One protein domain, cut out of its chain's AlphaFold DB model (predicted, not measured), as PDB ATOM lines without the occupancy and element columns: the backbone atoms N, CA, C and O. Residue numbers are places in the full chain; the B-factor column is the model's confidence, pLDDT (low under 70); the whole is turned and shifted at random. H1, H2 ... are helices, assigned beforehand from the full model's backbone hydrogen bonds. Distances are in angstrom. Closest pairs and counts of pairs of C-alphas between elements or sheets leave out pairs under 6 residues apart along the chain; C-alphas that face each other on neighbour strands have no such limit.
ATOM      1  N   ALA A  42      28.836  32.488 -42.002       88.88
ATOM      2  CA  ALA A  42      29.042  32.019 -43.372       88.88
ATOM      3  C   ALA A  42      30.274  31.101 -43.464       88.88
ATOM      4  O   ALA A  42      30.167  29.958 -43.900       88.88
ATOM      5  N   GLU A  43      31.420  31.551 -42.941       89.56
ATOM      6  CA  GLU A  43      32.651  30.749 -42.878       89.56
ATOM      7  C   GLU A  43      32.447  29.458 -42.072       89.56
ATOM      8  O   GLU A  43      32.947  28.392 -42.434       89.56
ATOM      9  N   SER A  44      31.669  29.549 -40.992       90.69
ATOM     10  CA  SER A  44      31.305  28.422 -40.141       90.69
ATOM     11  C   SER A  44      30.516  27.343 -40.873       90.69
ATOM     12  O   SER A  44      30.817  26.160 -40.717       90.69
ATOM     13  N   ARG A  45      29.542  27.738 -41.693       91.94
ATOM     14  CA  ARG A  45      28.733  26.823 -42.506       91.94
ATOM     15  C   ARG A  45      29.571  26.176 -43.606       91.94
ATOM     16  O   ARG A  45      29.586  24.958 -43.701       91.94
ATOM     17  N   THR A  46      30.403  26.949 -44.303       92.38
ATOM     18  CA  THR A  46      31.343  26.400 -45.295       92.38
ATOM     19  C   THR A  46      32.337  25.410 -44.675       92.38
ATOM     20  O   THR A  46      32.710  24.409 -45.286       92.38
ATOM     21  N   ALA A  47      32.810  25.669 -43.451       93.44
ATOM     22  CA  ALA A  47      33.665  24.729 -42.726       93.44
ATOM     23  C   ALA A  47      32.920  23.439 -42.363       93.44
ATOM     24  O   ALA A  47      33.459  22.352 -42.561       93.44
ATOM     25  N   TYR A  48      31.678  23.565 -41.896       93.56
ATOM     26  CA  TYR A  48      30.814  22.429 -41.607       93.56
ATOM     27  C   TYR A  48      30.558  21.576 -42.853       93.56
ATOM     28  O   TYR A  48      30.755  20.369 -42.796       93.56
ATOM     29  N   ASP A  49      30.252  22.173 -44.004       92.56
ATOM     30  CA  ASP A  49      30.036  21.425 -45.249       92.56
ATOM     31  C   ASP A  49      31.291  20.639 -45.667       92.56
ATOM     32  O   ASP A  49      31.219  19.458 -46.022       92.56
ATOM     33  N   ARG A  50      32.475  21.255 -45.538       91.81
ATOM     34  CA  ARG A  50      33.765  20.577 -45.768       91.81
ATOM     35  C   ARG A  50      34.010  19.438 -44.779       91.81
ATOM     36  O   ARG A  50      34.594  18.422 -45.158       91.81
ATOM     37  N   PHE A  51      33.601  19.607 -43.526       93.12
ATOM     38  CA  PHE A  51      33.680  18.564 -42.510       93.12
ATOM     39  C   PHE A  51      32.729  17.403 -42.825       93.12
ATOM     40  O   PHE A  51      33.161  16.249 -42.837       93.12
ATOM     41  N   MET A  52      31.479  17.699 -43.179       91.56
ATOM     42  CA  MET A  52      30.474  16.708 -43.564       91.56
ATOM     43  C   MET A  52      30.924  15.884 -44.775       91.56
ATOM     44  O   MET A  52      30.745  14.667 -44.782       91.56
ATOM     45  N   ALA A  53      31.601  16.498 -45.749       91.19
ATOM     46  CA  ALA A  53      32.189  15.793 -46.892       91.19
ATOM     47  C   ALA A  53      33.305  14.795 -46.511       91.19
ATOM     48  O   ALA A  53      33.636  13.904 -47.292       91.19
ATOM     49  N   LYS A  54      33.900  14.929 -45.318       90.00
ATOM     50  CA  LYS A  54      34.948  14.037 -44.789       90.00
ATOM     51  C   LYS A  54      34.433  13.050 -43.735       90.00
ATOM     52  O   LYS A  54      35.224  12.237 -43.261       90.00
ATOM     53  N   SER A  55      33.147  13.101 -43.386       89.38
ATOM     54  CA  SER A  55      32.522  12.296 -42.322       89.38
ATOM     55  C   SER A  55      32.834  10.800 -42.423       89.38
ATOM     56  O   SER A  55      33.268  10.185 -41.448       89.38
ATOM     57  N   ASP A  56      32.753  10.237 -43.631       88.50
ATOM     58  CA  ASP A  56      33.026   8.821 -43.899       88.50
ATOM     59  C   ASP A  56      34.473   8.395 -43.595       88.50
ATOM     60  O   ASP A  56      34.752   7.209 -43.425       88.50
ATOM     61  N   LYS A  57      35.416   9.335 -43.491       88.88
ATOM     62  CA  LYS A  57      36.824   9.042 -43.179       88.88
ATOM     63  C   LYS A  57      37.150   9.193 -41.695       88.88
ATOM     64  O   LYS A  57      38.191   8.710 -41.259       88.88
ATOM     65  N   CYS A  58      36.283   9.837 -40.915       90.69
ATOM     66  CA  CYS A  58      36.519  10.067 -39.495       90.69
ATOM     67  C   CYS A  58      36.283   8.770 -38.697       90.69
ATOM     68  O   CYS A  58      35.162   8.249 -38.713       90.69
ATOM     69  N   PRO A  59      37.292   8.242 -37.975       92.44
ATOM     70  CA  PRO A  59      37.123   7.034 -37.163       92.44
ATOM     71  C   PRO A  59      36.231   7.271 -35.934       92.44
ATOM     72  O   PRO A  59      35.580   6.348 -35.466       92.44
ATOM     73  N   TRP A  60      36.154   8.514 -35.461       93.81
ATOM     74  CA  TRP A  60      35.371   8.961 -34.303       93.81
ATOM     75  C   TRP A  60      34.000   9.544 -34.675       93.81
ATOM     76  O   TRP A  60      33.382  10.264 -33.895       93.81
ATOM     77  N   TRP A  61      33.506   9.268 -35.886       94.50
ATOM     78  CA  TRP A  61      32.222   9.803 -36.355       94.50
ATOM     79  C   TRP A  61      31.041   9.409 -35.455       94.50
ATOM     80  O   TRP A  61      30.157  10.221 -35.195       94.50
ATOM     81  N   ASP A  62      31.041   8.179 -34.945       92.62
ATOM     82  CA  ASP A  62      29.946   7.675 -34.113       92.62
ATOM     83  C   ASP A  62      29.953   8.319 -32.715       92.62
ATOM     84  O   ASP A  62      28.897   8.524 -32.114       92.62
ATOM     85  N   ASP A  63      31.134   8.678 -32.198       94.31
ATOM     86  CA  ASP A  63      31.266   9.495 -30.985       94.31
ATOM     87  C   ASP A  63      30.749  10.916 -31.235       94.31
ATOM     88  O   ASP A  63      29.995  11.455 -30.427       94.31
ATOM     89  N   TYR A  64      31.093  11.502 -32.388       95.62
ATOM     90  CA  TYR A  64      30.592  12.812 -32.797       95.62
ATOM     91  C   TYR A  64      29.058  12.841 -32.863       95.62
ATOM     92  O   TYR A  64      28.453  13.732 -32.273       95.62
ATOM     93  N   MET A  65      28.420  11.853 -33.502       95.00
ATOM     94  CA  MET A  65      26.954  11.758 -33.554       95.00
ATOM     95  C   MET A  65      26.321  11.698 -32.160       95.00
ATOM     96  O   MET A  65      25.354  12.410 -31.904       95.00
ATOM     97  N   ARG A  66      26.881  10.901 -31.242       93.62
ATOM     98  CA  ARG A  66      26.378  10.824 -29.860       93.62
ATOM     99  C   ARG A  66      26.465  12.168 -29.144       93.62
ATOM    100  O   ARG A  66      25.499  12.594 -28.527       93.62
ATOM    101  N   LEU A  67      27.581  12.878 -29.293       95.25
ATOM    102  CA  LEU A  67      27.759  14.210 -28.707       95.25
ATOM    103  C   LEU A  67      26.801  15.248 -29.313       95.25
ATOM    104  O   LEU A  67      26.384  16.181 -28.629       95.25
ATOM    105  N   ARG A  68      26.434  15.100 -30.590       95.00
ATOM    106  CA  ARG A  68      25.396  15.930 -31.217       95.00
ATOM    107  C   ARG A  68      24.021  15.647 -30.625       95.00
ATOM    108  O   ARG A  68      23.312  16.600 -30.314       95.00
ATOM    109  N   ASP A  69      23.695  14.376 -30.399       92.88
ATOM    110  CA  ASP A  69      22.458  13.965 -29.727       92.88
ATOM    111  C   ASP A  69      22.423  14.441 -28.246       92.88
ATOM    112  O   ASP A  69      21.354  14.742 -27.725       92.88
ATOM    113  N   GLU A  70      23.581  14.611 -27.589       92.62
ATOM    114  CA  GLU A  70      23.726  15.224 -26.246       92.62
ATOM    115  C   GLU A  70      23.557  16.762 -26.235       92.62
ATOM    116  O   GLU A  70      23.531  17.379 -25.170       92.62
ATOM    117  N   GLY A  71      23.445  17.406 -27.403       93.31
ATOM    118  CA  GLY A  71      23.226  18.852 -27.521       93.31
ATOM    119  C   GLY A  71      24.500  19.699 -27.619       93.31
ATOM    120  O   GLY A  71      24.426  20.931 -27.586       93.31
ATOM    121  N   TYR A  72      25.679  19.092 -27.786       94.19
ATOM    122  CA  TYR A  72      26.898  19.863 -28.036       94.19
ATOM    123  C   TYR A  72      26.867  20.516 -29.424       94.19
ATOM    124  O   TYR A  72      26.476  19.910 -30.426       94.19
ATOM    125  N   THR A  73      27.360  21.757 -29.512       94.31
ATOM    126  CA  THR A  73      27.589  22.412 -30.813       94.31
ATOM    127  C   THR A  73      28.561  21.587 -31.655       94.31
ATOM    128  O   THR A  73      29.488  20.979 -31.112       94.31
ATOM    129  N   TRP A  74      28.400  21.600 -32.982       95.25
ATOM    130  CA  TRP A  74      29.170  20.709 -33.857       95.25
ATOM    131  C   TRP A  74      30.686  20.830 -33.666       95.25
ATOM    132  O   TRP A  74      31.381  19.823 -33.608       95.25
ATOM    133  N   ARG A  75      31.218  22.045 -33.473       95.94
ATOM    134  CA  ARG A  75      32.662  22.242 -33.275       95.94
ATOM    135  C   ARG A  75      33.175  21.638 -31.975       95.94
ATOM    136  O   ARG A  75      34.250  21.041 -31.961       95.94
ATOM    137  N   VAL A  76      32.421  21.812 -30.891       96.25
ATOM    138  CA  VAL A  76      32.782  21.263 -29.579       96.25
ATOM    139  C   VAL A  76      32.661  19.742 -29.613       96.25
ATOM    140  O   VAL A  76      33.586  19.061 -29.185       96.25
ATOM    141  N   ALA A  77      31.592  19.213 -30.209       96.94
ATOM    142  CA  ALA A  77      31.404  17.780 -30.405       96.94
ATOM    143  C   ALA A  77      32.549  17.156 -31.227       96.94
ATOM    144  O   ALA A  77      33.099  16.134 -30.828       96.94
ATOM    145  N   VAL A  78      32.967  17.795 -32.328       97.12
ATOM    146  CA  VAL A  78      34.122  17.351 -33.131       97.12
ATOM    147  C   VAL A  78      35.395  17.309 -32.293       97.12
ATOM    148  O   VAL A  78      36.123  16.320 -32.335       97.12
ATOM    149  N   TYR A  79      35.666  18.366 -31.521       97.81
ATOM    150  CA  TYR A  79      36.845  18.403 -30.661       97.81
ATOM    151  C   TYR A  79      36.820  17.289 -29.610       97.81
ATOM    152  O   TYR A  79      37.823  16.594 -29.458       97.81
ATOM    153  N   ILE A  80      35.694  17.091 -28.918       97.88
ATOM    154  CA  ILE A  80      35.569  16.061 -27.881       97.88
ATOM    155  C   ILE A  80      35.765  14.666 -28.487       97.88
ATOM    156  O   ILE A  80      36.572  13.905 -27.962       97.88
ATOM    157  N   ALA A  81      35.109  14.358 -29.611       96.81
ATOM    158  CA  ALA A  81      35.244  13.073 -30.305       96.81
ATOM    159  C   ALA A  81      36.686  12.803 -30.780       96.81
ATOM    160  O   ALA A  81      37.229  11.704 -30.643       96.81
ATOM    161  N   TRP A  82      37.351  13.829 -31.311       97.50
ATOM    162  CA  TRP A  82      38.751  13.735 -31.711       97.50
ATOM    163  C   TRP A  82      39.683  13.537 -30.507       97.50
ATOM    164  O   TRP A  82      40.581  12.694 -30.543       97.50
ATOM    165  N   ALA A  83      39.478  14.290 -29.425       97.44
ATOM    166  CA  ALA A  83      40.319  14.237 -28.232       97.44
ATOM    167  C   ALA A  83      40.111  12.946 -27.420       97.44
ATOM    168  O   ALA A  83      41.057  12.461 -26.790       97.44
ATOM    169  N   SER A  84      38.910  12.360 -27.460       96.69
ATOM    170  CA  SER A  84      38.615  11.071 -26.829       96.69
ATOM    171  C   SER A  84      39.191   9.880 -27.595       96.69
ATOM    172  O   SER A  84      39.409   8.818 -27.018       96.69
ATOM    173  N   SER A  85      39.502  10.057 -28.880       95.06
ATOM    174  CA  SER A  85      40.117   9.011 -29.693       95.06
ATOM    175  C   SER A  85      41.525   8.653 -29.193       95.06
ATOM    176  O   SER A  85      42.284   9.556 -28.811       95.06
ATOM    177  N   PRO A  86      41.946   7.374 -29.271       93.75
ATOM    178  CA  PRO A  86      43.311   6.964 -28.953       93.75
ATOM    179  C   PRO A  86      44.346   7.804 -29.705       93.75
ATOM    180  O   PRO A  86      44.173   8.095 -30.886       93.75
ATOM    181  N   ALA A  87      45.438   8.184 -29.037       92.56
ATOM    182  CA  ALA A  87      46.482   9.003 -29.659       92.56
ATOM    183  C   ALA A  87      47.106   8.308 -30.885       92.56
ATOM    184  O   ALA A  87      47.384   8.943 -31.902       92.56
ATOM    185  N   ARG A  88      47.276   6.980 -30.816       91.19
ATOM    186  CA  ARG A  88      47.763   6.174 -31.936       91.19
ATOM    187  C   ARG A  88      46.658   6.010 -32.980       91.19
ATOM    188  O   ARG A  88      45.674   5.323 -32.732       91.19
ATOM    189  N   GLY A  89      46.859   6.594 -34.158       84.44
ATOM    190  CA  GLY A  89      45.892   6.528 -35.260       84.44
ATOM    191  C   GLY A  89      44.797   7.593 -35.197       84.44
ATOM    192  O   GLY A  89      43.822   7.505 -35.941       84.44
ATOM    193  N   ARG A  90      44.957   8.607 -34.337       92.19
ATOM    194  CA  ARG A  90      44.094   9.786 -34.339       92.19
ATOM    195  C   ARG A  90      44.220  10.516 -35.678       92.19
ATOM    196  O   ARG A  90      45.327  10.779 -36.141       92.19
ATOM    197  N   TRP A  91      43.084  10.840 -36.290       93.25
ATOM    198  CA  TRP A  91      43.026  11.616 -37.526       93.25
ATOM    199  C   TRP A  91      42.050  12.785 -37.363       93.25
ATOM    200  O   TRP A  91      40.905  12.535 -36.978       93.25
ATOM    201  N   PRO A  92      42.455  14.038 -37.636       95.56
ATOM    202  CA  PRO A  92      43.823  14.503 -37.933       95.56
ATOM    203  C   PRO A  92      44.813  14.258 -36.777       95.56
ATOM    204  O   PRO A  92      44.393  13.914 -35.671       95.56
ATOM    205  N   ALA A  93      46.120  14.395 -37.024       95.50
ATOM    206  CA  ALA A  93      47.144  14.008 -36.048       95.50
ATOM    207  C   ALA A  93      47.302  15.050 -34.932       95.50
ATOM    208  O   ALA A  93      47.491  14.701 -33.764       95.50
ATOM    209  N   THR A  94      47.189  16.334 -35.280       97.12
ATOM    210  CA  THR A  94      47.407  17.449 -34.351       97.12
ATOM    211  C   THR A  94      46.145  18.287 -34.131       97.12
ATOM    212  O   THR A  94      45.247  18.347 -34.972       97.12
ATOM    213  N   GLN A  95      46.075  18.973 -32.983       97.00
ATOM    214  CA  GLN A  95      44.969  19.893 -32.682       97.00
ATOM    215  C   GLN A  95      44.933  21.078 -33.665       97.00
ATOM    216  O   GLN A  95      43.856  21.577 -33.989       97.00
ATOM    217  N   GLN A  96      46.100  21.511 -34.156       97.38
ATOM    218  CA  GLN A  96      46.206  22.567 -35.163       97.38
ATOM    219  C   GLN A  96      45.583  22.128 -36.494       97.38
ATOM    220  O   GLN A  96      44.750  22.847 -37.039       97.38
ATOM    221  N   GLU A  97      45.900  20.919 -36.971       96.44
ATOM    222  CA  GLU A  97      45.281  20.362 -38.180       96.44
ATOM    223  C   GLU A  97      43.761  20.230 -38.041       96.44
ATOM    224  O   GLU A  97      43.030  20.532 -38.984       96.44
ATOM    225  N   LEU A  98      43.263  19.822 -36.866       96.62
ATOM    226  CA  LEU A  98      41.825  19.797 -36.588       96.62
ATOM    227  C   LEU A  98      41.208  21.194 -36.718       96.62
ATOM    228  O   LEU A  98      40.186  21.368 -37.387       96.62
ATOM    229  N   ALA A  99      41.834  22.187 -36.088       96.62
ATOM    230  CA  ALA A  99      41.351  23.559 -36.096       96.62
ATOM    231  C   ALA A  99      41.231  24.097 -37.531       96.62
ATOM    232  O   ALA A  99      40.172  24.597 -37.913       96.62
ATOM    233  N   GLU A 100      42.275  23.929 -38.340       95.81
ATOM    234  CA  GLU A 100      42.345  24.483 -39.693       95.81
ATOM    235  C   GLU A 100      41.533  23.679 -40.714       95.81
ATOM    236  O   GLU A 100      40.713  24.236 -41.449       95.81
ATOM    237  N   GLN A 101      41.732  22.360 -40.767       93.50
ATOM    238  CA  GLN A 101      41.233  21.529 -41.868       93.50
ATOM    239  C   GLN A 101      39.796  21.030 -41.672       93.50
ATOM    240  O   GLN A 101      39.182  20.576 -42.648       93.50
ATOM    241  N   PHE A 102      39.286  21.066 -40.435       93.50
ATOM    242  CA  PHE A 102      37.960  20.553 -40.073       93.50
ATOM    243  C   PHE A 102      37.064  21.651 -39.498       93.50
ATOM    244  O   PHE A 102      35.927  21.798 -39.932       93.50
ATOM    245  N   LEU A 103      37.562  22.452 -38.551       94.12
ATOM    246  CA  LEU A 103      36.731  23.448 -37.857       94.12
ATOM    247  C   LEU A 103      36.665  24.812 -38.565       94.12
ATOM    248  O   LEU A 103      35.833  25.652 -38.196       94.12
ATOM    249  N   GLY A 104      37.526  25.029 -39.568       94.44
ATOM    250  CA  GLY A 104      37.646  26.287 -40.307       94.44
ATOM    251  C   GLY A 104      38.190  27.438 -39.463       94.44
ATOM    252  O   GLY A 104      37.848  28.591 -39.703       94.44
ATOM    253  N   LEU A 105      38.983  27.133 -38.439       95.00
ATOM    254  CA  LEU A 105      39.615  28.111 -37.560       95.00
ATOM    255  C   LEU A 105      41.018  28.437 -38.074       95.00
ATOM    256  O   LEU A 105      41.689  27.591 -38.648       95.00
ATOM    257  N   ARG A 106      41.504  29.652 -37.804       94.25
ATOM    258  CA  ARG A 106      42.879  30.045 -38.167       94.25
ATOM    259  C   ARG A 106      43.954  29.431 -37.267       94.25
ATOM    260  O   ARG A 106      45.121  29.436 -37.625       94.25
ATOM    261  N   SER A 107      43.591  29.012 -36.055       95.50
ATOM    262  CA  SER A 107      44.525  28.402 -35.107       95.50
ATOM    263  C   SER A 107      43.800  27.622 -34.018       95.50
ATOM    264  O   SER A 107      42.613  27.841 -33.754       95.50
ATOM    265  N   ASP A 108      44.547  26.771 -33.326       96.62
ATOM    266  CA  ASP A 108      44.079  26.015 -32.171       96.62
ATOM    267  C   ASP A 108      43.843  26.870 -30.906       96.62
ATOM    268  O   ASP A 108      43.261  26.387 -29.930       96.62
ATOM    269  N   ARG A 109      44.235  28.154 -30.906       96.50
ATOM    270  CA  ARG A 109      44.052  29.073 -29.767       96.50
ATOM    271  C   ARG A 109      42.590  29.192 -29.347       96.50
ATOM    272  O   ARG A 109      42.294  29.259 -28.156       96.50
ATOM    273  N   THR A 110      41.676  29.185 -30.313       95.31
ATOM    274  CA  THR A 110      40.233  29.242 -30.050       95.31
ATOM    275  C   THR A 110      39.758  28.007 -29.283       95.31
ATOM    276  O   THR A 110      38.987  28.143 -28.337       95.31
ATOM    277  N   ILE A 111      40.284  26.823 -29.613       96.19
ATOM    278  CA  ILE A 111      39.987  25.573 -28.897       96.19
ATOM    279  C   ILE A 111      40.500  25.663 -27.457       96.19
ATOM    280  O   ILE A 111      39.766  25.358 -26.519       96.19
ATOM    281  N   ARG A 112      41.731  26.152 -27.257       96.38
ATOM    282  CA  ARG A 112      42.286  26.370 -25.907       96.38
ATOM    283  C   ARG A 112      41.416  27.328 -25.089       96.38
ATOM    284  O   ARG A 112      41.152  27.058 -23.922       96.38
ATOM    285  N   LYS A 113      40.920  28.404 -25.709       96.50
ATOM    286  CA  LYS A 113      39.991  29.346 -25.071       96.50
ATOM    287  C   LYS A 113      38.676  28.669 -24.672       96.50
ATOM    288  O   LYS A 113      38.212  28.903 -23.563       96.50
ATOM    289  N   TRP A 114      38.094  27.818 -25.524       94.56
ATOM    290  CA  TRP A 114      36.875  27.071 -25.180       94.56
ATOM    291  C   TRP A 114      37.067  26.188 -23.950       94.56
ATOM    292  O   TRP A 114      36.237  26.230 -23.050       94.56
ATOM    293  N   ARG A 115      38.181  25.452 -23.879       96.12
ATOM    294  CA  ARG A 115      38.512  24.598 -22.727       96.12
ATOM    295  C   ARG A 115      38.741  25.399 -21.448       96.12
ATOM    296  O   ARG A 115      38.300  24.994 -20.382       96.12
ATOM    297  N   GLY A 116      39.400  26.554 -21.560       95.56
ATOM    298  CA  GLY A 116      39.613  27.454 -20.425       95.56
ATOM    299  C   GLY A 116      38.315  28.060 -19.886       95.56
ATOM    300  O   GLY A 116      38.178  28.226 -18.680       95.56
ATOM    301  N   LEU A 117      37.356  28.365 -20.767       95.50
ATOM    302  CA  LEU A 117      36.047  28.907 -20.382       95.50
ATOM    303  C   LEU A 117      35.063  27.831 -19.911       95.50
ATOM    304  O   LEU A 117      34.171  28.131 -19.123       95.50
ATOM    305  N   ASN A 118      35.192  26.598 -20.402       94.56
ATOM    306  CA  ASN A 118      34.267  25.513 -20.112       94.56
ATOM    307  C   ASN A 118      35.021  24.217 -19.781       94.56
ATOM    308  O   ASN A 118      35.375  23.439 -20.670       94.56
TER     309      ASN A 118
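AT A GLANCE: This is residues 42 to 118 of the 241 residues of an uncharacterized protein of Chloroflexi bacterium RBG_16_56_8 (UniProt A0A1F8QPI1). Five short helices form a rounded cluster with H3 in its middle; H2 packs on H3, while H1, H4 and H5 are set more loosely around it. The 77 printed residues hold H1 to H5 in chain order and no named strand: all helix. The whole is compact, with a radius of gyration of the C-alphas of 11.6 A and spans of 25 by 25 by 24 A.

HOW THE PARTS SIT: H1, residues 42 to 52, is near H3, residues 74 to 84. H2, residues 61 to 69, touches H3 at a steep tilt of 49 degrees; the closest C-alphas, of Tyr 64 and Ala 81, are 5.3 A apart. H4, residues 95 to 101, is close to H3 but not clearly touching. H5, residues 109 to 117, is near H3. In H1 to H5 every O i to N i+4 pair is within hydrogen-bond range.

IN THESE COORDINATES: H1 begins at C-alpha 42 (29.042, 32.019, -43.372) and spans 15.4 A; H3 spans 15.2 A. H5 ends at C-alpha 117 (36.047, 28.907, -20.382).

THE WHOLE: The farthest C-alphas, of Ala 42 and Arg 88, are 33.9 A apart. The printed part has no cut, no link is long, and no printed residue is under pLDDT 70.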